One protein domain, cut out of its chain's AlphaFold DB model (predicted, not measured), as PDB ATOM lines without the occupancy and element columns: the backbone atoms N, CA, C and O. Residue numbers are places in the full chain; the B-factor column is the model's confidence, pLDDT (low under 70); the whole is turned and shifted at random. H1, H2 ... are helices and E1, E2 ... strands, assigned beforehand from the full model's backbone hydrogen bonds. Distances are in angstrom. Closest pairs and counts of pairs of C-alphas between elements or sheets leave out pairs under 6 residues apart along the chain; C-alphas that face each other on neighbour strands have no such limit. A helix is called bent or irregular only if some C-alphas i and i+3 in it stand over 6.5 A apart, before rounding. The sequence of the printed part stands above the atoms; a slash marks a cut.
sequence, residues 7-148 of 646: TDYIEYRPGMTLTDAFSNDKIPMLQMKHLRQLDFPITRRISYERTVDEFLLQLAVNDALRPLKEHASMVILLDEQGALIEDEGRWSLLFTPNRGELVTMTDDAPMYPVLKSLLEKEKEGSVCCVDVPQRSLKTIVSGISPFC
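This is residues 7 to 148 of the 646 residues of the protein "ATPase family associated with various cellular activities (AAA)" of [Clostridium] aminophilum (UniProt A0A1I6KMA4). A twisted sheet of six strands forms the middle layer, with the helix H5 crossing one face and H3 and the short H2 on the other. The short helices H1 and H4 pack on each other, and H6 packs on H3, away from the sheet. The printed part has 142 residues, with six named helices and six named strands in the order E1 H1 E2 H2 H3 H4 E3 E4 E5 H5 E6 H6; the class is mixed. The sheet runs E1 E2 E3 E4 E5 E6 and is mixed. The whole is compact and rounded, with a radius of gyration of the C-alphas of 14.3 A and spans of 37 by 36 by 27 A.

E1, residues 9 to 11, is an edge strand, parallel to E2, residues 27 to 31; N 10 and O 27 are 2.9 A apart. With H1, residues 18 to 21, they form a strand-helix-strand unit, two parallel neighbour strands with a helix between, its crossover right-handed. E2 is parallel to E3, residues 73 to 79, with N 77 and O 30 2.8 A apart; H2, residues 32 to 37, H3, residues 48 to 61, and H4, residues 63 to 69, lie between them in a second such unit. H2 has a height over the sheet of 8.2 A and is over none of its strands. H3, on the same face, has a height of 9.2 A. H4 touches H1, the closest C-alphas being those of Thr 19 and Pro 67, 5.4 A apart; H1 and H4 each only graze the sheet. H3 and H4 touch only at the corner. E3, E4, residues 82 to 87, and E5, residues 90 to 95, make a meander, each the antiparallel neighbour of the one before; N 76 and O 84 are 2.8 A apart, as are N 85 and O 92. H5, residues 112 to 124, is on the opposite face from H3, in three layers, and runs across the strands at 86 degrees to E3 on the local plane. E6, residues 128 to 132, is the other edge strand, antiparallel to E5, with N 93 and O 130 2.8 A apart. H6, residues 137 to 142, is not on the sheet; it touches H3 at Leu 57 and Ile 140, the closest C-alphas, 6.2 A apart. Every O i to N i+4 pair is within hydrogen-bond range in H2, H3, H5 and H6; H4 has 1 of 3, with 3 of 4 O i to N i+3 pairs, and H1 is too short for an O i to N i+4 pair.

E1 begins at C-alpha 9, (279.728, 268.388, 266.675). H3 measures 20.1 A, E3 18.7 A and H5 18.6 A from first to last C-alpha. H4 is irregular, C-alphas 64 and 67 being 7.4 A apart. H6 ends at C-alpha 142, (274.293, 236.265, 258.863).

The C-alphas of Thr 7 and Ser 142, the two farthest apart, are 38.9 A apart. The printed part has no cut. The link from E5 to H5, 16 residues, is long. Mean pLDDT of the printed part is 89.9; residues 100 to 104 are under 70.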
ATOM      1  N   THR A   7     282.194 272.824 268.952       92.62
ATOM      2  CA  THR A   7     281.765 273.407 267.675       92.62
ATOM      3  C   THR A   7     281.837 272.455 266.485       92.62
ATOM      4  O   THR A   7     281.162 272.723 265.486       92.62
ATOM      5  N   ASP A   8     282.619 271.378 266.585       94.00
ATOM      6  CA  ASP A   8     282.818 270.377 265.532       94.00
ATOM      7  C   ASP A   8     281.681 269.346 265.500       94.00
ATOM      8  O   ASP A   8     281.524 268.632 264.511       94.00
ATOM      9  N   TYR A   9     280.864 269.296 266.556       94.62
ATOM     10  CA  TYR A   9     279.728 268.388 266.675       94.62
ATOM     11  C   TYR A   9     278.411 269.065 266.289       94.62
ATOM     12  O   TYR A   9     278.224 270.282 266.424       94.62
ATOM     13  N   ILE A  10     277.463 268.248 265.836       94.50
ATOM     14  CA  ILE A  10     276.058 268.616 265.691       94.50
ATOM     15  C   ILE A  10     275.177 267.633 266.465       94.50
ATOM     16  O   ILE A  10     275.145 266.436 266.190       94.50
ATOM     17  N   GLU A  11     274.469 268.155 267.465       93.62
ATOM     18  CA  GLU A  11     273.579 267.375 268.322       93.62
ATOM     19  C   GLU A  11     272.204 267.177 267.670       93.62
ATOM     20  O   GLU A  11     271.535 268.149 267.308       93.62
ATOM     21  N   TYR A  12     271.748 265.926 267.568       92.62
ATOM     22  CA  TYR A  12     270.379 265.622 267.158       92.62
ATOM     23  C   TYR A  12     269.375 266.140 268.183       92.62
ATOM     24  O   TYR A  12     269.500 265.871 269.379       92.62
ATOM     25  N   ARG A  13     268.332 266.811 267.690       87.25
ATOM     26  CA  ARG A  13     267.198 267.268 268.495       87.25
ATOM     27  C   ARG A  13     265.929 266.517 268.096       87.25
ATOM     28  O   ARG A  13     265.629 266.460 266.899       87.25
ATOM     29  N   PRO A  14     265.165 265.978 269.064       85.81
ATOM     30  CA  PRO A  14     263.886 265.337 268.782       85.81
ATOM     31  C   PRO A  14     262.953 266.230 267.950       85.81
ATOM     32  O   PRO A  14     262.881 267.442 268.152       85.81
ATOM     33  N   GLY A  15     262.232 265.623 267.004       83.31
ATOM     34  CA  GLY A  15     261.291 266.318 266.117       83.31
ATOM     35  C   GLY A  15     261.877 266.804 264.784       83.31
ATOM     36  O   GLY A  15     261.116 267.254 263.930       83.31
ATOM     37  N   MET A  16     263.191 266.680 264.567       86.12
ATOM     38  CA  MET A  16     263.827 266.892 263.258       86.12
ATOM     39  C   MET A  16     264.022 265.567 262.512       86.12
ATOM     40  O   MET A  16     264.220 264.519 263.130       86.12
ATOM     41  N   THR A  17     264.020 265.599 261.177       88.88
ATOM     42  CA  THR A  17     264.470 264.434 260.399       88.88
ATOM     43  C   THR A  17     265.990 264.288 260.515       88.88
ATOM     44  O   THR A  17     266.697 265.280 260.700       88.88
ATOM     45  N   LEU A  18     266.517 263.061 260.408       91.62
ATOM     46  CA  LEU A  18     267.971 262.830 260.447       91.62
ATOM     47  C   LEU A  18     268.689 263.549 259.294       91.62
ATOM     48  O   LEU A  18     269.779 264.074 259.486       91.62
ATOM     49  N   THR A  19     268.052 263.626 258.124       90.38
ATOM     50  CA  THR A  19     268.570 264.357 256.962       90.38
ATOM     51  C   THR A  19     268.722 265.846 257.254       90.38
ATOM     52  O   THR A  19     269.767 266.422 256.965       90.38
ATOM     53  N   ASP A  20     267.708 266.472 257.859       89.44
ATOM     54  CA  ASP A  20     267.773 267.898 258.193       89.44
ATOM     55  C   ASP A  20     268.806 268.158 259.295       89.44
ATOM     56  O   ASP A  20     269.575 269.120 259.218       89.44
ATOM     57  N   ALA A  21     268.843 267.280 260.303       90.06
ATOM     58  CA  ALA A  21     269.742 267.387 261.445       90.06
ATOM     59  C   ALA A  21     271.224 267.259 261.059       90.06
ATOM     60  O   ALA A  21     272.052 267.928 261.667       90.06
ATOM     61  N   PHE A  22     271.561 266.445 260.055       92.69
ATOM     62  CA  PHE A  22     272.947 266.116 259.689       92.69
ATOM     63  C   PHE A  22     273.334 266.577 258.280       92.69
ATOM     64  O   PHE A  22     274.129 265.937 257.598       92.69
ATOM     65  N   SER A  23     272.768 267.706 257.852       84.06
ATOM     66  CA  SER A  23     272.970 268.298 256.521       84.06
ATOM     67  C   SER A  23     274.291 269.063 256.335       84.06
ATOM     68  O   SER A  23     274.590 269.498 255.224       84.06
ATOM     69  N   ASN A  24     275.070 269.270 257.399       85.75
ATOM     70  CA  ASN A  24     276.382 269.924 257.364       85.75
ATOM     71  C   ASN A  24     277.501 268.915 257.652       85.75
ATOM     72  O   ASN A  24     277.227 267.867 258.210       85.75
ATOM     73  N   ASP A  25     278.756 269.257 257.349       87.19
ATOM     74  CA  ASP A  25     279.919 268.361 257.531       87.19
ATOM     75  C   ASP A  25     280.395 268.236 258.998       87.19
ATOM     76  O   ASP A  25     281.559 267.931 259.265       87.19
ATOM     77  N   LYS A  26     279.533 268.543 259.976       93.88
ATOM     78  CA  LYS A  26     279.862 268.400 261.402       93.88
ATOM     79  C   LYS A  26     279.624 266.972 261.862       93.88
ATOM     80  O   LYS A  26     278.733 266.300 261.362       93.88
ATOM     81  N   ILE A  27     280.342 266.559 262.901       95.62
ATOM     82  CA  ILE A  27     280.264 265.205 263.448       95.62
ATOM     83  C   ILE A  27     278.886 264.985 264.086       95.62
ATOM     84  O   ILE A  27     278.562 265.666 265.070       95.62
ATOM     85  N   PRO A  28     278.078 264.037 263.579       96.56
ATOM     86  CA  PRO A  28     276.788 263.709 264.155       96.56
ATOM     87  C   PRO A  28     276.946 263.205 265.586       96.56
ATOM     88  O   PRO A  28     277.737 262.301 265.859       96.56
ATOM     89  N   MET A  29     276.159 263.772 266.496       95.44
ATOM     90  CA  MET A  29     276.056 263.309 267.872       95.44
ATOM     91  C   MET A  29     274.592 263.092 268.237       95.44
ATOM     92  O   MET A  29     273.759 263.988 268.105       95.44
ATOM     93  N   LEU A  30     274.261 261.888 268.689       93.81
ATOM     94  CA  LEU A  30     272.900 261.516 269.066       93.81
ATOM     95  C   LEU A  30     272.895 260.511 270.214       93.81
ATOM     96  O   LEU A  30     273.887 259.839 270.476       93.81
ATOM     97  N   GLN A  31     271.754 260.389 270.887       92.50
ATOM     98  CA  GLN A  31     271.542 259.373 271.911       92.50
ATOM     99  C   GLN A  31     270.884 258.134 271.297       92.50
ATOM    100  O   GLN A  31     269.983 258.251 270.462       92.50
ATOM    101  N   MET A  32     271.241 256.945 271.778       92.50
ATOM    102  CA  MET A  32     270.642 255.678 271.357       92.50
ATOM    103  C   MET A  32     269.124 255.669 271.589       92.50
ATOM    104  O   MET A  32     268.362 255.110 270.804       92.50
ATOM    105  N   LYS A  33     268.647 256.368 272.628       89.31
ATOM    106  CA  LYS A  33     267.209 256.558 272.871       89.31
ATOM    107  C   LYS A  33     266.488 257.290 271.730       89.31
ATOM    108  O   LYS A  33     265.335 256.962 271.481       89.31
ATOM    109  N   HIS A  34     267.142 258.229 271.036       90.81
ATOM    110  CA  HIS A  34     266.529 258.961 269.924       90.81
ATOM    111  C   HIS A  34     266.239 258.008 268.765       90.81
ATOM    112  O   HIS A  34     265.169 258.058 268.175       90.81
ATOM    113  N   LEU A  35     267.153 257.072 268.495       91.88
ATOM    114  CA  LEU A  35     266.936 256.031 267.492       91.88
ATOM    115  C   LEU A  35     265.769 255.115 267.880       91.88
ATOM    116  O   LEU A  35     264.914 254.811 267.055       91.88
ATOM    117  N   ARG A  36     265.661 254.737 269.155       91.69
ATOM    118  CA  ARG A  36     264.515 253.945 269.635       91.69
ATOM    119  C   ARG A  36     263.183 254.693 269.510       91.69
ATOM    120  O   ARG A  36     262.181 254.078 269.177       91.69
ATOM    121  N   GLN A  37     263.168 256.008 269.751       89.88
ATOM    122  CA  GLN A  37     261.986 256.868 269.560       89.88
ATOM    123  C   GLN A  37     261.594 257.030 268.082       89.88
ATOM    124  O   GLN A  37     260.449 257.356 267.792       89.88
ATOM    125  N   LEU A  38     262.529 256.795 267.156       89.50
ATOM    126  CA  LEU A  38     262.291 256.734 265.711       89.50
ATOM    127  C   LEU A  38     261.896 255.317 265.241       89.50
ATOM    128  O   LEU A  38     262.034 255.003 264.061       89.50
ATOM    129  N   ASP A  39     261.437 254.461 266.160       90.06
ATOM    130  CA  ASP A  39     260.987 253.083 265.923       90.06
ATOM    131  C   ASP A  39     262.057 252.132 265.342       90.06
ATOM    132  O   ASP A  39     261.733 251.062 264.817       90.06
ATOM    133  N   PHE A  40     263.351 252.459 265.465       92.69
ATOM    134  CA  PHE A  40     264.405 251.495 265.141       92.69
ATOM    135  C   PHE A  40     264.435 250.380 266.206       92.69
ATOM    136  O   PHE A  40     264.511 250.684 267.401       92.69
ATOM    137  N   PRO A  41     264.410 249.089 265.812       92.56
ATOM    138  CA  PRO A  41     264.295 247.956 266.731       92.56
ATOM    139  C   PRO A  41     265.634 247.658 267.421       92.56
ATOM    140  O   PRO A  41     266.302 246.672 267.121       92.56
ATOM    141  N   ILE A  42     266.031 248.545 268.331       92.88
ATOM    142  CA  ILE A  42     267.258 248.452 269.123       92.88
ATOM    143  C   ILE A  42     266.862 248.260 270.584       92.88
ATOM    144  O   ILE A  42     266.280 249.144 271.223       92.88
ATOM    145  N   THR A  43     267.188 247.096 271.123       88.69
ATOM    146  CA  THR A  43     266.942 246.721 272.510       88.69
ATOM    147  C   THR A  43     267.693 247.631 273.476       88.69
ATOM    148  O   THR A  43     268.659 248.326 273.142       88.69
ATOM    149  N   ARG A  44     267.187 247.667 274.706       85.88
ATOM    150  CA  ARG A  44     267.661 248.527 275.785       85.88
ATOM    151  C   ARG A  44     267.870 247.695 277.037       85.88
ATOM    152  O   ARG A  44     267.057 246.813 277.293       85.88
ATOM    153  N   ARG A  45     268.881 248.032 277.852       82.81
ATOM    154  CA  ARG A  45     269.115 247.423 279.185       82.81
ATOM    155  C   ARG A  45     269.403 245.912 279.167       82.81
ATOM    156  O   ARG A  45     269.332 245.271 280.210       82.81
ATOM    157  N   ILE A  46     269.749 245.348 278.010       86.12
ATOM    158  CA  ILE A  46     270.092 243.928 277.873       86.12
ATOM    159  C   ILE A  46     271.608 243.742 278.004       86.12
ATOM    160  O   ILE A  46     272.073 243.221 279.016       86.12
ATOM    161  N   SER A  47     272.377 244.249 277.044       91.44
ATOM    162  CA  SER A  47     273.842 244.267 277.050       91.44
ATOM    163  C   SER A  47     274.341 245.394 276.142       91.44
ATOM    164  O   SER A  47     273.613 245.844 275.254       91.44
ATOM    165  N   TYR A  48     275.575 245.858 276.355       92.38
ATOM    166  CA  TYR A  48     276.188 246.830 275.449       92.38
ATOM    167  C   TYR A  48     276.380 246.224 274.058       92.38
ATOM    168  O   TYR A  48     276.092 246.857 273.045       92.38
ATOM    169  N   GLU A  49     276.812 244.969 274.024       93.44
ATOM    170  CA  GLU A  49     277.077 244.185 272.829       93.44
ATOM    171  C   GLU A  49     275.860 244.081 271.922       93.44
ATOM    172  O   GLU A  49     275.956 244.377 270.732       93.44
ATOM    173  N   ARG A  50     274.698 243.730 272.480       92.81
ATOM    174  CA  ARG A  50     273.463 243.604 271.708       92.81
ATOM    175  C   ARG A  50     272.989 244.937 271.165       92.81
ATOM    176  O   ARG A  50     272.607 245.013 270.001       92.81
ATOM    177  N   THR A  51     273.053 245.994 271.973       93.12
ATOM    178  CA  THR A  51     272.707 247.343 271.516       93.12
ATOM    179  C   THR A  51     273.616 247.793 270.368       93.12
ATOM    180  O   THR A  51     273.122 248.355 269.393       93.12
ATOM    181  N   VAL A  52     274.921 247.507 270.438       93.44
ATOM    182  CA  VAL A  52     275.873 247.795 269.352       93.44
ATOM    183  C   VAL A  52     275.579 246.952 268.110       93.44
ATOM    184  O   VAL A  52     275.498 247.507 267.019       93.44
ATOM    185  N   ASP A  53     275.379 245.640 268.248       93.06
ATOM    186  CA  ASP A  53     275.110 244.742 267.117       93.06
ATOM    187  C   ASP A  53     273.799 245.092 266.399       93.06
ATOM    188  O   ASP A  53     273.768 245.168 265.169       93.06
ATOM    189  N   GLU A  54     272.731 245.373 267.146       93.81
ATOM    190  CA  GLU A  54     271.443 245.791 266.586       93.81
ATOM    191  C   GLU A  54     271.538 247.171 265.927       93.81
ATOM    192  O   GLU A  54     271.004 247.354 264.830       93.81
ATOM    193  N   PHE A  55     272.263 248.124 266.526       94.19
ATOM    194  CA  PHE A  55     272.512 249.421 265.898       94.19
ATOM    195  C   PHE A  55     273.306 249.281 264.598       94.19
ATOM    196  O   PHE A  55     272.897 249.837 263.586       94.19
ATOM    197  N   LEU A  56     274.406 248.523 264.587       93.31
ATOM    198  CA  LEU A  56     275.215 248.329 263.381       93.31
ATOM    199  C   LEU A  56     274.439 247.588 262.289       93.31
ATOM    200  O   LEU A  56     274.604 247.907 261.112       93.31
ATOM    201  N   LEU A  57     273.553 246.655 262.654       92.50
ATOM    202  CA  LEU A  57     272.616 246.039 261.716       92.50
ATOM    203  C   LEU A  57     271.657 247.080 261.133       92.50
ATOM    204  O   LEU A  57     271.541 247.158 259.910       92.50
ATOM    205  N   GLN A  58     271.003 247.891 261.973       94.12
ATOM    206  CA  GLN A  58     270.101 248.948 261.509       94.12
ATOM    207  C   GLN A  58     270.827 249.947 260.622       94.12
ATOM    208  O   GLN A  58     270.336 250.252 259.539       94.12
ATOM    209  N   LEU A  59     272.011 250.401 261.041       93.00
ATOM    210  CA  LEU A  59     272.864 251.261 260.243       93.00
ATOM    211  C   LEU A  59     273.077 250.578 258.900       93.00
ATOM    212  O   LEU A  59     272.663 251.125 257.894       93.00
ATOM    213  N   ALA A  60     273.579 249.345 258.849       89.62
ATOM    214  CA  ALA A  60     273.879 248.649 257.602       89.62
ATOM    215  C   ALA A  60     272.676 248.511 256.641       89.62
ATOM    216  O   ALA A  60     272.851 248.775 255.448       89.62
ATOM    217  N   VAL A  61     271.476 248.176 257.128       90.75
ATOM    218  CA  VAL A  61     270.328 247.795 256.272       90.75
ATOM    219  C   VAL A  61     269.265 248.878 256.069       90.75
ATOM    220  O   VAL A  61     268.466 248.755 255.143       90.75
ATOM    221  N   ASN A  62     269.214 249.911 256.912       92.06
ATOM    222  CA  ASN A  62     268.110 250.866 256.918       92.06
ATOM    223  C   ASN A  62     268.487 252.190 256.237       92.06
ATOM    224  O   ASN A  62     269.352 252.933 256.706       92.06
ATOM    225  N   ASP A  63     267.805 252.511 255.136       90.94
ATOM    226  CA  ASP A  63     268.049 253.733 254.361       90.94
ATOM    227  C   ASP A  63     267.757 255.022 255.141       90.94
ATOM    228  O   ASP A  63     268.353 256.057 254.845       90.94
ATOM    229  N   ALA A  64     266.905 254.970 256.171       91.31
ATOM    230  CA  ALA A  64     266.631 256.127 257.023       91.31
ATOM    231  C   ALA A  64     267.866 256.593 257.819       91.31
ATOM    232  O   ALA A  64     267.938 257.755 258.208       91.31
ATOM    233  N   LEU A  65     268.859 255.715 258.021       93.62
ATOM    234  CA  LEU A  65     270.130 256.031 258.683       93.62
ATOM    235  C   LEU A  65     271.241 256.423 257.696       93.62
ATOM    236  O   LEU A  65     272.377 256.650 258.109       93.62
ATOM    237  N   ARG A  66     270.941 256.538 256.393       91.69
ATOM    238  CA  ARG A  66     271.907 256.992 255.379       91.69
ATOM    239  C   ARG A  66     272.570 258.335 255.719       91.69
ATOM    240  O   ARG A  66     273.788 258.384 255.565       91.69
ATOM    241  N   PRO A  67     271.864 259.354 256.256       92.75
ATOM    242  CA  PRO A  67     272.499 260.613 256.644       92.75
ATOM    243  C   PRO A  67     273.616 260.457 257.678       92.75
ATOM    244  O   PRO A  67     274.470 261.320 257.754       92.75
ATOM    245  N   LEU A  68     273.635 259.377 258.470       92.75
ATOM    246  CA  LEU A  68     274.744 259.090 259.384       92.75
ATOM    247  C   LEU A  68     275.924 258.434 258.658       92.75
ATOM    248  O   LEU A  68     277.066 258.782 258.918       92.75
ATOM    249  N   LYS A  69     275.662 257.509 257.725       88.25
ATOM    250  CA  LYS A  69     276.706 256.776 256.978       88.25
ATOM    251  C   LYS A  69     277.578 257.650 256.086       88.25
ATOM    252  O   LYS A  69     278.663 257.230 255.705       88.25
ATOM    253  N   GLU A  70     277.047 258.788 255.654       89.31
ATOM    254  CA  GLU A  70     277.758 259.720 254.776       89.31
ATOM    255  C   GLU A  70     278.869 260.475 255.522       89.31
ATOM    256  O   GLU A  70     279.760 261.036 254.887       89.31
ATOM    257  N   HIS A  71     278.860 260.433 256.858       92.50
ATOM    258  CA  HIS A  71     279.897 261.011 257.702       92.50
ATOM    259  C   HIS A  71     281.007 260.006 257.994       92.50
ATOM    260  O   HIS A  71     280.749 258.832 258.240       92.50
ATOM    261  N   ALA A  72     282.245 260.500 258.014       90.50
ATOM    262  CA  ALA A  72     283.436 259.722 258.364       90.50
ATOM    263  C   ALA A  72     283.688 259.623 259.879       90.50
ATOM    264  O   ALA A  72     284.693 259.056 260.303       90.50
ATOM    265  N   SER A  73     282.863 260.283 260.690       94.88
ATOM    266  CA  SER A  73     282.902 260.172 262.146       94.88
ATOM    267  C   SER A  73     281.502 260.372 262.700       94.88
ATOM    268  O   SER A  73     280.781 261.242 262.214       94.88
ATOM    269  N   MET A  74     281.134 259.665 263.765       96.19
ATOM    270  CA  MET A  74     279.916 259.945 264.531       96.19
ATOM    271  C   MET A  74     280.035 259.481 265.982       96.19
ATOM    272  O   MET A  74     280.837 258.611 266.317       96.19
ATOM    273  N   VAL A  75     279.194 260.042 266.852       96.94
ATOM    274  CA  VAL A  75     279.088 259.642 268.256       96.94
ATOM    275  C   VAL A  75     277.644 259.288 268.590       96.94
ATOM    276  O   VAL A  75     276.740 260.121 268.496       96.94
ATOM    277  N   ILE A  76     277.436 258.057 269.044       95.75
ATOM    278  CA  ILE A  76     276.163 257.585 269.577       95.75
ATOM    279  C   ILE A  76     276.316 257.389 271.084       95.75
ATOM    280  O   ILE A  76     276.893 256.401 271.538       95.75
ATOM    281  N   LEU A  77     275.795 258.318 271.882       94.19
ATOM    282  CA  LEU A  77     275.737 258.138 273.330       94.19
ATOM    283  C   LEU A  77     274.707 257.064 273.666       94.19
ATOM    284  O   LEU A  77     273.542 257.173 273.285       94.19
ATOM    285  N   LEU A  78     275.116 256.036 274.397       91.12
ATOM    286  CA  LEU A  78     274.178 255.058 274.943       91.12
ATOM    287  C   LEU A  78     273.426 255.714 276.105       91.12
ATOM    288  O   LEU A  78     272.196 255.769 276.115       91.12
ATOM    289  N   ASP A  79     274.201 256.285 277.023       86.81
ATOM    290  CA  ASP A  79     273.795 257.031 278.208       86.81
ATOM    291  C   ASP A  79     275.041 257.692 278.844       86.81
ATOM    292  O   ASP A  79     276.061 257.905 278.191       86.81
ATOM    293  N   GLU A  80     274.990 258.001 280.141       88.69
ATOM    294  CA  GLU A  80     276.141 258.500 280.907       88.69
ATOM    295  C   GLU A  80     277.228 257.442 281.202       88.69
ATOM    296  O   GLU A  80     278.252 257.774 281.806       88.69
ATOM    297  N   GLN A  81     276.974 256.171 280.875       89.88
ATOM    298  CA  GLN A  81     277.822 255.015 281.169       89.88
ATOM    299  C   GLN A  81     278.516 254.465 279.919       89.88
ATOM    300  O   GLN A  81     279.446 253.670 280.067       89.88
ATOM    301  N   GLY A  82     278.113 254.878 278.712       92.62
ATOM    302  CA  GLY A  82     278.769 254.445 277.482       92.62
ATOM    303  C   GLY A  82     278.477 255.280 276.236       92.62
ATOM    304  O   GLY A  82     277.475 255.991 276.134       92.62
ATOM    305  N   ALA A  83     279.366 255.153 275.254       95.44
ATOM    306  CA  ALA A  83     279.269 255.801 273.951       95.44
ATOM    307  C   ALA A  83     279.875 254.909 272.866       95.44
ATOM    308  O   ALA A  83     280.981 254.398 273.025       95.44
ATOM    309  N   LEU A  84     279.170 254.756 271.751       96.56
ATOM    310  CA  LEU A  84     279.700 254.145 270.540       96.56
ATOM    311  C   LEU A  84     280.226 255.253 269.627       96.56
ATOM    312  O   LEU A  84     279.518 256.213 269.330       96.56
ATOM    313  N   ILE A  85     281.472 255.122 269.200       96.75
ATOM    314  CA  ILE A  85     282.193 256.136 268.441       96.75
ATOM    315  C   ILE A  85     282.660 255.507 267.137       96.75
ATOM    316  O   ILE A  85     283.222 254.413 267.141       96.75
ATOM    317  N   GLU A  86     282.433 256.213 266.040       95.06
ATOM    318  CA  GLU A  86     283.028 255.927 264.742       95.06
ATOM    319  C   GLU A  86     283.992 257.058 264.389       95.06
ATOM    320  O   GLU A  86     283.655 258.235 264.543       95.06
ATOM    321  N   ASP A  87     285.198 256.689 263.970       93.62
ATOM    322  CA  ASP A  87     286.248 257.613 263.546       93.62
ATOM    323  C   ASP A  87     287.035 256.971 262.394       93.62
ATOM    324  O   ASP A  87     287.739 255.973 262.573       93.62
ATOM    325  N   GLU A  88     286.860 257.507 261.188       90.19
ATOM    326  CA  GLU A  88     287.534 257.100 259.948       90.19
ATOM    327  C   GLU A  88     287.439 255.589 259.659       90.19
ATOM    328  O   GLU A  88     288.416 254.905 259.341       90.19
ATOM    329  N   GLY A  89     286.232 255.042 259.779       87.31
ATOM    330  CA  GLY A  89     285.905 253.638 259.557       87.31
ATOM    331  C   GLY A  89     286.129 252.741 260.773       87.31
ATOM    332  O   GLY A  89     285.797 251.553 260.716       87.31
ATOM    333  N   ARG A  90     286.695 253.243 261.875       92.50
ATOM    334  CA  ARG A  90     286.956 252.445 263.081       92.50
ATOM    335  C   ARG A  90     285.872 252.674 264.117       92.50
ATOM    336  O   ARG A  90     285.610 253.807 264.501       92.50
ATOM    337  N   TRP A  91     285.286 251.581 264.591       95.44
ATOM    338  CA  TRP A  91     284.301 251.610 265.662       95.44
ATOM    339  C   TRP A  91     284.956 251.294 267.003       95.44
ATOM    340  O   TRP A  91     285.681 250.305 267.134       95.44
ATOM    341  N   SER A  92     284.648 252.095 268.014       96.38
ATOM    342  CA  SER A  92     285.080 251.881 269.392       96.38
ATOM    343  C   SER A  92     283.910 252.107 270.341       96.38
ATOM    344  O   SER A  92     283.117 253.030 270.165       96.38
ATOM    345  N   LEU A  93     283.808 251.266 271.361       96.94
ATOM    346  CA  LEU A  93     282.806 251.380 272.409       96.94
ATOM    347  C   LEU A  93     283.482 251.813 273.710       96.94
ATOM    348  O   LEU A  93     284.322 251.094 274.248       96.94
ATOM    349  N   LEU A  94     283.057 252.961 274.231       96.06
ATOM    350  CA  LEU A  94     283.253 253.345 275.622       96.06
ATOM    351  C   LEU A  94     282.143 252.726 276.468       96.06
ATOM    352  O   LEU A  94     280.965 252.874 276.135       96.06
ATOM    353  N   PHE A  95     282.498 252.073 277.568       94.69
ATOM    354  CA  PHE A  95     281.526 251.484 278.487       94.69
ATOM    355  C   PHE A  95     282.061 251.426 279.918       94.69
ATOM    356  O   PHE A  95     283.267 251.362 280.152       94.69
ATOM    357  N   THR A  96     281.155 251.413 280.890       92.12
ATOM    358  CA  THR A  96     281.496 251.261 282.307       92.12
ATOM    359  C   THR A  96     281.312 249.794 282.721       92.12
ATOM    360  O   THR A  96     280.175 249.329 282.749       92.12
ATOM    361  N   PRO A  97     282.371 249.047 283.089       86.88
ATOM    362  CA  PRO A  97     282.314 247.591 283.313       86.88
ATOM    363  C   PRO A  97     281.216 247.096 284.272       86.88
ATOM    364  O   PRO A  97     280.529 246.115 284.001       86.88
ATOM    365  N   ASN A  98     281.003 247.798 285.389       78.31
ATOM    366  CA  ASN A  98     280.064 247.380 286.440       78.31
ATOM    367  C   ASN A  98     278.684 248.046 286.353       78.31
ATOM    368  O   ASN A  98     277.936 248.066 287.335       78.31
ATOM    369  N   ARG A  99     278.356 248.668 285.219       75.56
ATOM    370  CA  ARG A  99     277.072 249.339 285.016       75.56
ATOM    371  C   ARG A  99     276.490 248.928 283.671       75.56
ATOM    372  O   ARG A  99     277.209 248.782 282.698       75.56
ATOM    373  N   GLY A 100     275.182 248.701 283.648       66.69
ATOM    374  CA  GLY A 100     274.437 248.556 282.400       66.69
ATOM    375  C   GLY A 100     273.946 249.911 281.900       66.69
ATOM    376  O   GLY A 100     274.063 250.918 282.598       66.69
ATOM    377  N   GLU A 101     273.331 249.915 280.721       65.12
ATOM    378  CA  GLU A 101     272.657 251.092 280.172       65.12
ATOM    379  C   GLU A 101     271.463 251.519 281.058       65.12
ATOM    380  O   GLU A 101     270.527 250.750 281.289       65.12
ATOM    381  N   LEU A 102     271.450 252.758 281.546       67.94
ATOM    382  CA  LEU A 102     270.432 253.341 282.419       67.94
ATOM    383  C   LEU A 102     269.561 254.383 281.683       67.94
ATOM    384  O   LEU A 102     269.781 254.749 280.531       67.94
ATOM    385  N   VAL A 103     268.485 254.844 282.338       66.94
ATOM    386  CA  VAL A 103     267.742 256.044 281.896       66.94
ATOM    387  C   VAL A 103     268.135 257.177 282.836       66.94
ATOM    388  O   VAL A 103     267.463 257.390 283.839       66.94
ATOM    389  N   THR A 104     269.237 257.866 282.567       69.00
ATOM    390  CA  THR A 104     269.650 258.996 283.422       69.00
ATOM    391  C   THR A 104     269.582 260.340 282.710       69.00
ATOM    392  O   THR A 104     269.453 261.368 283.368       69.00
ATOM    393  N   MET A 105     269.597 260.346 281.374       76.50
ATOM    394  CA  MET A 105     269.598 261.573 280.578       76.50
ATOM    395  C   MET A 105     268.201 261.944 280.067       76.50
ATOM    396  O   MET A 105     267.535 261.145 279.401       76.50
ATOM    397  N   THR A 106     267.792 263.189 280.318       76.25
ATOM    398  CA  THR A 106     266.594 263.806 279.723       76.25
ATOM    399  C   THR A 106     266.793 264.083 278.230       76.25
ATOM    400  O   THR A 106     267.914 264.035 277.718       76.25
ATOM    401  N   ASP A 107     265.704 264.297 277.490       70.62
ATOM    402  CA  ASP A 107     265.734 264.499 276.025       70.62
ATOM    403  C   ASP A 107     266.509 265.756 275.613       70.62
ATOM    404  O   ASP A 107     267.186 265.742 274.592       70.62
ATOM    405  N   ASP A 108     266.532 266.773 276.476       74.25
ATOM    406  CA  ASP A 108     267.255 268.028 276.248       74.25
ATOM    407  C   ASP A 108     268.651 268.076 276.899       74.25
ATOM    408  O   ASP A 108     269.288 269.132 276.926       74.25
ATOM    409  N   ALA A 109     269.128 266.972 277.490       80.88
ATOM    410  CA  ALA A 109     270.432 266.952 278.151       80.88
ATOM    411  C   ALA A 109     271.566 267.135 277.120       80.88
ATOM    412  O   ALA A 109     271.618 266.363 276.157       80.88
ATOM    413  N   PRO A 110     272.491 268.098 277.324       88.00
ATOM    414  CA  PRO A 110     273.584 268.338 276.389       88.00
ATOM    415  C   PRO A 110     274.495 267.111 276.327       88.00
ATOM    416  O   PRO A 110     274.897 266.568 277.363       88.00
ATOM    417  N   MET A 111     274.825 266.670 275.116       93.31
ATOM    418  CA  MET A 111     275.560 265.424 274.887       93.31
ATOM    419  C   MET A 111     277.076 265.622 274.985       93.31
ATOM    420  O   MET A 111     277.771 264.765 275.538       93.31
ATOM    421  N   TYR A 112     277.601 266.769 274.540       94.81
ATOM    422  CA  TYR A 112     279.044 267.042 274.573       94.81
ATOM    423  C   TYR A 112     279.687 266.908 275.973       94.81
ATOM    424  O   TYR A 112     280.711 266.227 276.093       94.81
ATOM    425  N   PRO A 113     279.113 267.465 277.065       94.94
ATOM    426  CA  PRO A 113     279.683 267.307 278.407       94.94
ATOM    427  C   PRO A 113     279.726 265.851 278.884       94.94
ATOM    428  O   PRO A 113     280.631 265.474 279.630       94.94
ATOM    429  N   VAL A 114     278.772 265.025 278.445       93.69
ATOM    430  CA  VAL A 114     278.715 263.601 278.798       93.69
ATOM    431  C   VAL A 114     279.814 262.828 278.085       93.69
ATOM    432  O   VAL A 114     280.564 262.107 278.743       93.69
ATOM    433  N   LEU A 115     279.985 263.045 276.777       95.38
ATOM    434  CA  LEU A 115     281.098 262.463 276.018       95.38
ATOM    435  C   LEU A 115     282.449 262.845 276.634       95.38
ATOM    436  O   LEU A 115     283.308 261.988 276.838       95.38
ATOM    437  N   LYS A 116     282.624 264.127 276.972       95.69
ATOM    438  CA  LYS A 116     283.836 264.616 277.630       95.69
ATOM    439  C   LYS A 116     284.093 263.889 278.951       95.69
ATOM    440  O   LYS A 116     285.209 263.426 279.169       95.69
ATOM    441  N   SER A 117     283.069 263.734 279.791       94.75
ATOM    442  CA  SER A 117     283.190 263.007 281.059       94.75
ATOM    443  C   SER A 117     283.550 261.532 280.857       94.75
ATOM    444  O   SER A 117     284.365 261.008 281.611       94.75
ATOM    445  N   LEU A 118     282.987 260.860 279.848       94.50
ATOM    446  CA  LEU A 118     283.327 259.469 279.528       94.50
ATOM    447  C   LEU A 118     284.799 259.320 279.124       94.50
ATOM    448  O   LEU A 118     285.473 258.423 279.621       94.50
ATOM    449  N   LEU A 119     285.317 260.220 278.285       94.94
ATOM    450  CA  LEU A 119     286.724 260.218 277.862       94.94
ATOM    451  C   LEU A 119     287.692 260.602 278.995       94.94
ATOM    452  O   LEU A 119     288.828 260.140 279.032       94.94
ATOM    453  N   GLU A 120     287.272 261.453 279.933       95.00
ATOM    454  CA  GLU A 120     288.045 261.735 281.153       95.00
ATOM    455  C   GLU A 120     288.099 260.499 282.061       95.00
ATOM    456  O   GLU A 120     289.180 260.081 282.471       95.00
ATOM    457  N   LYS A 121     286.955 259.843 282.282       94.06
ATOM    458  CA  LYS A 121     286.856 258.599 283.057       94.06
ATOM    459  C   LYS A 121     287.603 257.426 282.426       94.06
ATOM    460  O   LYS A 121     288.080 256.560 283.157       94.06
ATOM    461  N   GLU A 122     287.713 257.395 281.098       94.81
ATOM    462  CA  GLU A 122     288.540 256.429 280.370       94.81
ATOM    463  C   GLU A 122     290.014 256.597 280.758       94.81
ATOM    464  O   GLU A 122     290.677 255.631 281.127       94.81
ATOM    465  N   LYS A 123     290.513 257.841 280.776       93.00
ATOM    466  CA  LYS A 123     291.889 258.150 281.203       93.00
ATOM    467  C   LYS A 123     292.138 257.818 282.674       93.00
ATOM    468  O   LYS A 123     293.261 257.483 283.039       93.00
ATOM    469  N   GLU A 124     291.108 257.916 283.511       93.00
ATOM    470  CA  GLU A 124     291.145 257.518 284.925       93.00
ATOM    471  C   GLU A 124     291.021 255.996 285.132       93.00
ATOM    472  O   GLU A 124     291.268 255.513 286.237       93.00
ATOM    473  N   GLY A 125     290.641 255.234 284.099       90.25
ATOM    474  CA  GLY A 125     290.463 253.780 284.144       90.25
ATOM    475  C   GLY A 125     289.121 253.300 284.709       90.25
ATOM    476  O   GLY A 125     288.952 252.107 284.946       90.25
ATOM    477  N   SER A 126     288.154 254.197 284.940       91.25
ATOM    478  CA  SER A 126     286.804 253.822 285.406       91.25
ATOM    479  C   SER A 126     285.825 253.511 284.265       91.25
ATOM    480  O   SER A 126     284.795 252.873 284.490       91.25
ATOM    481  N   VAL A 127     286.166 253.932 283.045       94.25
ATOM    482  CA  VAL A 127     285.508 253.580 281.780       94.25
ATOM    483  C   VAL A 127     286.517 252.829 280.918       94.25
ATOM    484  O   VAL A 127     287.695 253.177 280.881       94.25
ATOM    485  N   CYS A 128     286.059 251.804 280.213       95.50
ATOM    486  CA  CYS A 128     286.870 251.041 279.277       95.50
ATOM    487  C   CYS A 128     286.559 251.443 277.842       95.50
ATOM    488  O   CYS A 128     285.423 251.786 277.521       95.50
ATOM    489  N   CYS A 129     287.566 251.336 276.979       95.25
ATOM    490  CA  CYS A 129     287.431 251.468 275.537       95.25
ATOM    491  C   CYS A 129     287.776 250.132 274.880       95.25
ATOM    492  O   CYS A 129     288.822 249.543 275.162       95.25
ATOM    493  N   VAL A 130     286.895 249.642 274.015       95.56
ATOM    494  CA  VAL A 130     287.098 248.403 273.264       95.56
ATOM    495  C   VAL A 130     286.828 248.638 271.786       95.56
ATOM    496  O   VAL A 130     285.862 249.303 271.415       95.56
ATOM    497  N   ASP A 131     287.687 248.081 270.937       94.69
ATOM    498  CA  ASP A 131     287.479 248.096 269.494       94.69
ATOM    499  C   ASP A 131     286.290 247.202 269.143       94.69
ATOM    500  O   ASP A 131     286.226 246.042 269.557       94.69
ATOM    501  N   VAL A 132     285.356 247.732 268.360       94.81
ATOM    502  CA  VAL A 132     284.254 246.946 267.810       94.81
ATOM    503  C   VAL A 132     284.721 246.387 266.462       94.81
ATOM    504  O   VAL A 132     285.043 247.169 265.561       94.81
ATOM    505  N   PRO A 133     284.776 245.054 266.283       89.81
ATOM    506  CA  PRO A 133     285.283 244.454 265.056       89.81
ATOM    507  C   PRO A 133     284.515 244.929 263.822       89.81
ATOM    508  O   PRO A 133     283.281 244.851 263.769       89.81
ATOM    509  N   GLN A 134     285.249 245.365 262.795       85.62
ATOM    510  CA  GLN A 134     284.658 245.637 261.489       85.62
ATOM    511  C   GLN A 134     284.066 244.345 260.918       85.62
ATOM    512  O   GLN A 134     284.724 243.306 260.861       85.62
ATOM    513  N   ARG A 135     282.808 244.414 260.481       87.06
ATOM    514  CA  ARG A 135     282.084 243.289 259.884       87.06
ATOM    515  C   ARG A 135     281.414 243.754 258.603       87.06
ATOM    516  O   ARG A 135     280.762 244.795 258.580       87.06
ATOM    517  N   SER A 136     281.559 242.970 257.537       86.75
ATOM    518  CA  SER A 136     280.848 243.226 256.286       86.75
ATOM    519  C   SER A 136     279.334 243.099 256.492       86.75
ATOM    520  O   SER A 136     278.880 242.372 257.380       86.75
ATOM    521  N   LEU A 137     278.531 243.745 255.635       85.62
ATOM    522  CA  LEU A 137     277.064 243.607 255.652       85.62
ATOM    523  C   LEU A 137     276.639 242.130 255.662       85.62
ATOM    524  O   LEU A 137     275.745 241.731 256.403       85.62
ATOM    525  N   LYS A 138     277.327 241.307 254.866       88.19
ATOM    526  CA  LYS A 138     277.101 239.864 254.765       88.19
ATOM    527  C   LYS A 138     277.312 239.153 256.110       88.19
ATOM    528  O   LYS A 138     276.528 238.277 256.471       88.19
ATOM    529  N   THR A 139     278.340 239.547 256.856       86.69
ATOM    530  CA  THR A 139     278.665 239.000 258.183       86.69
ATOM    531  C   THR A 139     277.639 239.434 259.230       86.69
ATOM    532  O   THR A 139     277.129 238.596 259.968       86.69
ATOM    533  N   ILE A 140     277.269 240.719 259.240       85.31
ATOM    534  CA  ILE A 140     276.279 241.274 260.178       85.31
ATOM    535  C   ILE A 140     274.909 240.609 259.973       85.31
ATOM    536  O   ILE A 140     274.305 240.127 260.927       85.31
ATOM    537  N   VAL A 141     274.440 240.507 258.726       86.19
ATOM    538  CA  VAL A 141     273.133 239.907 258.399       86.19
ATOM    539  C   VAL A 141     273.093 238.403 258.690       86.19
ATOM    540  O   VAL A 141     272.044 237.876 259.045       86.19
ATOM    541  N   SER A 142     274.219 237.699 258.551       83.94
ATOM    542  CA  SER A 142     274.293 236.265 258.863       83.94
ATOM    543  C   SER A 142     274.446 235.962 260.356       83.94
ATOM    544  O   SER A 142     274.388 234.791 260.729       83.94
ATOM    545  N   GLY A 143     274.633 236.980 261.208       81.25
ATOM    546  CA  GLY A 143     274.812 236.808 262.651       81.25
ATOM    547  C   GLY A 143     276.079 236.032 263.026       81.25
ATOM    548  O   GLY A 143     276.156 235.453 264.108       81.25
ATOM    549  N   ILE A 144     277.068 235.969 262.130       83.12
ATOM    550  CA  ILE A 144     278.310 235.231 262.363       83.12
ATOM    551  C   ILE A 144     279.258 236.081 263.205       83.12
ATOM    552  O   ILE A 144     279.552 237.222 262.864       83.12
ATOM    553  N   SER A 145     279.805 235.477 264.266       79.69
ATOM    554  CA  SER A 145     280.762 236.119 265.182       79.69
ATOM    555  C   SER A 145     280.241 237.453 265.735       79.69
ATOM    556  O   SER A 145     280.821 238.503 265.438       79.69
ATOM    557  N   PRO A 146     279.133 237.425 266.502       86.38
ATOM    558  CA  PRO A 146     278.624 238.622 267.156       86.38
ATOM    559  C   PRO A 146     279.701 239.244 268.047       86.38
ATOM    560  O   PRO A 146     280.607 238.555 268.532       86.38
ATOM    561  N   PHE A 147     279.613 240.556 268.230       92.25
ATOM    562  CA  PHE A 147     280.568 241.284 269.052       92.25
ATOM    563  C   PHE A 147     280.429 240.839 270.513       92.25
ATOM    564  O   PHE A 147     279.324 240.743 271.039       92.25
ATOM    565  N   CYS A 148     281.551 240.539 271.168       93.94
ATOM    566  CA  CYS A 148     281.571 240.178 272.580       93.94
ATOM    567  C   CYS A 148     282.794 240.785 273.259       93.94
ATOM    568  O   CYS A 148     283.928 240.478 272.887       93.94
TER     569      CYS A 148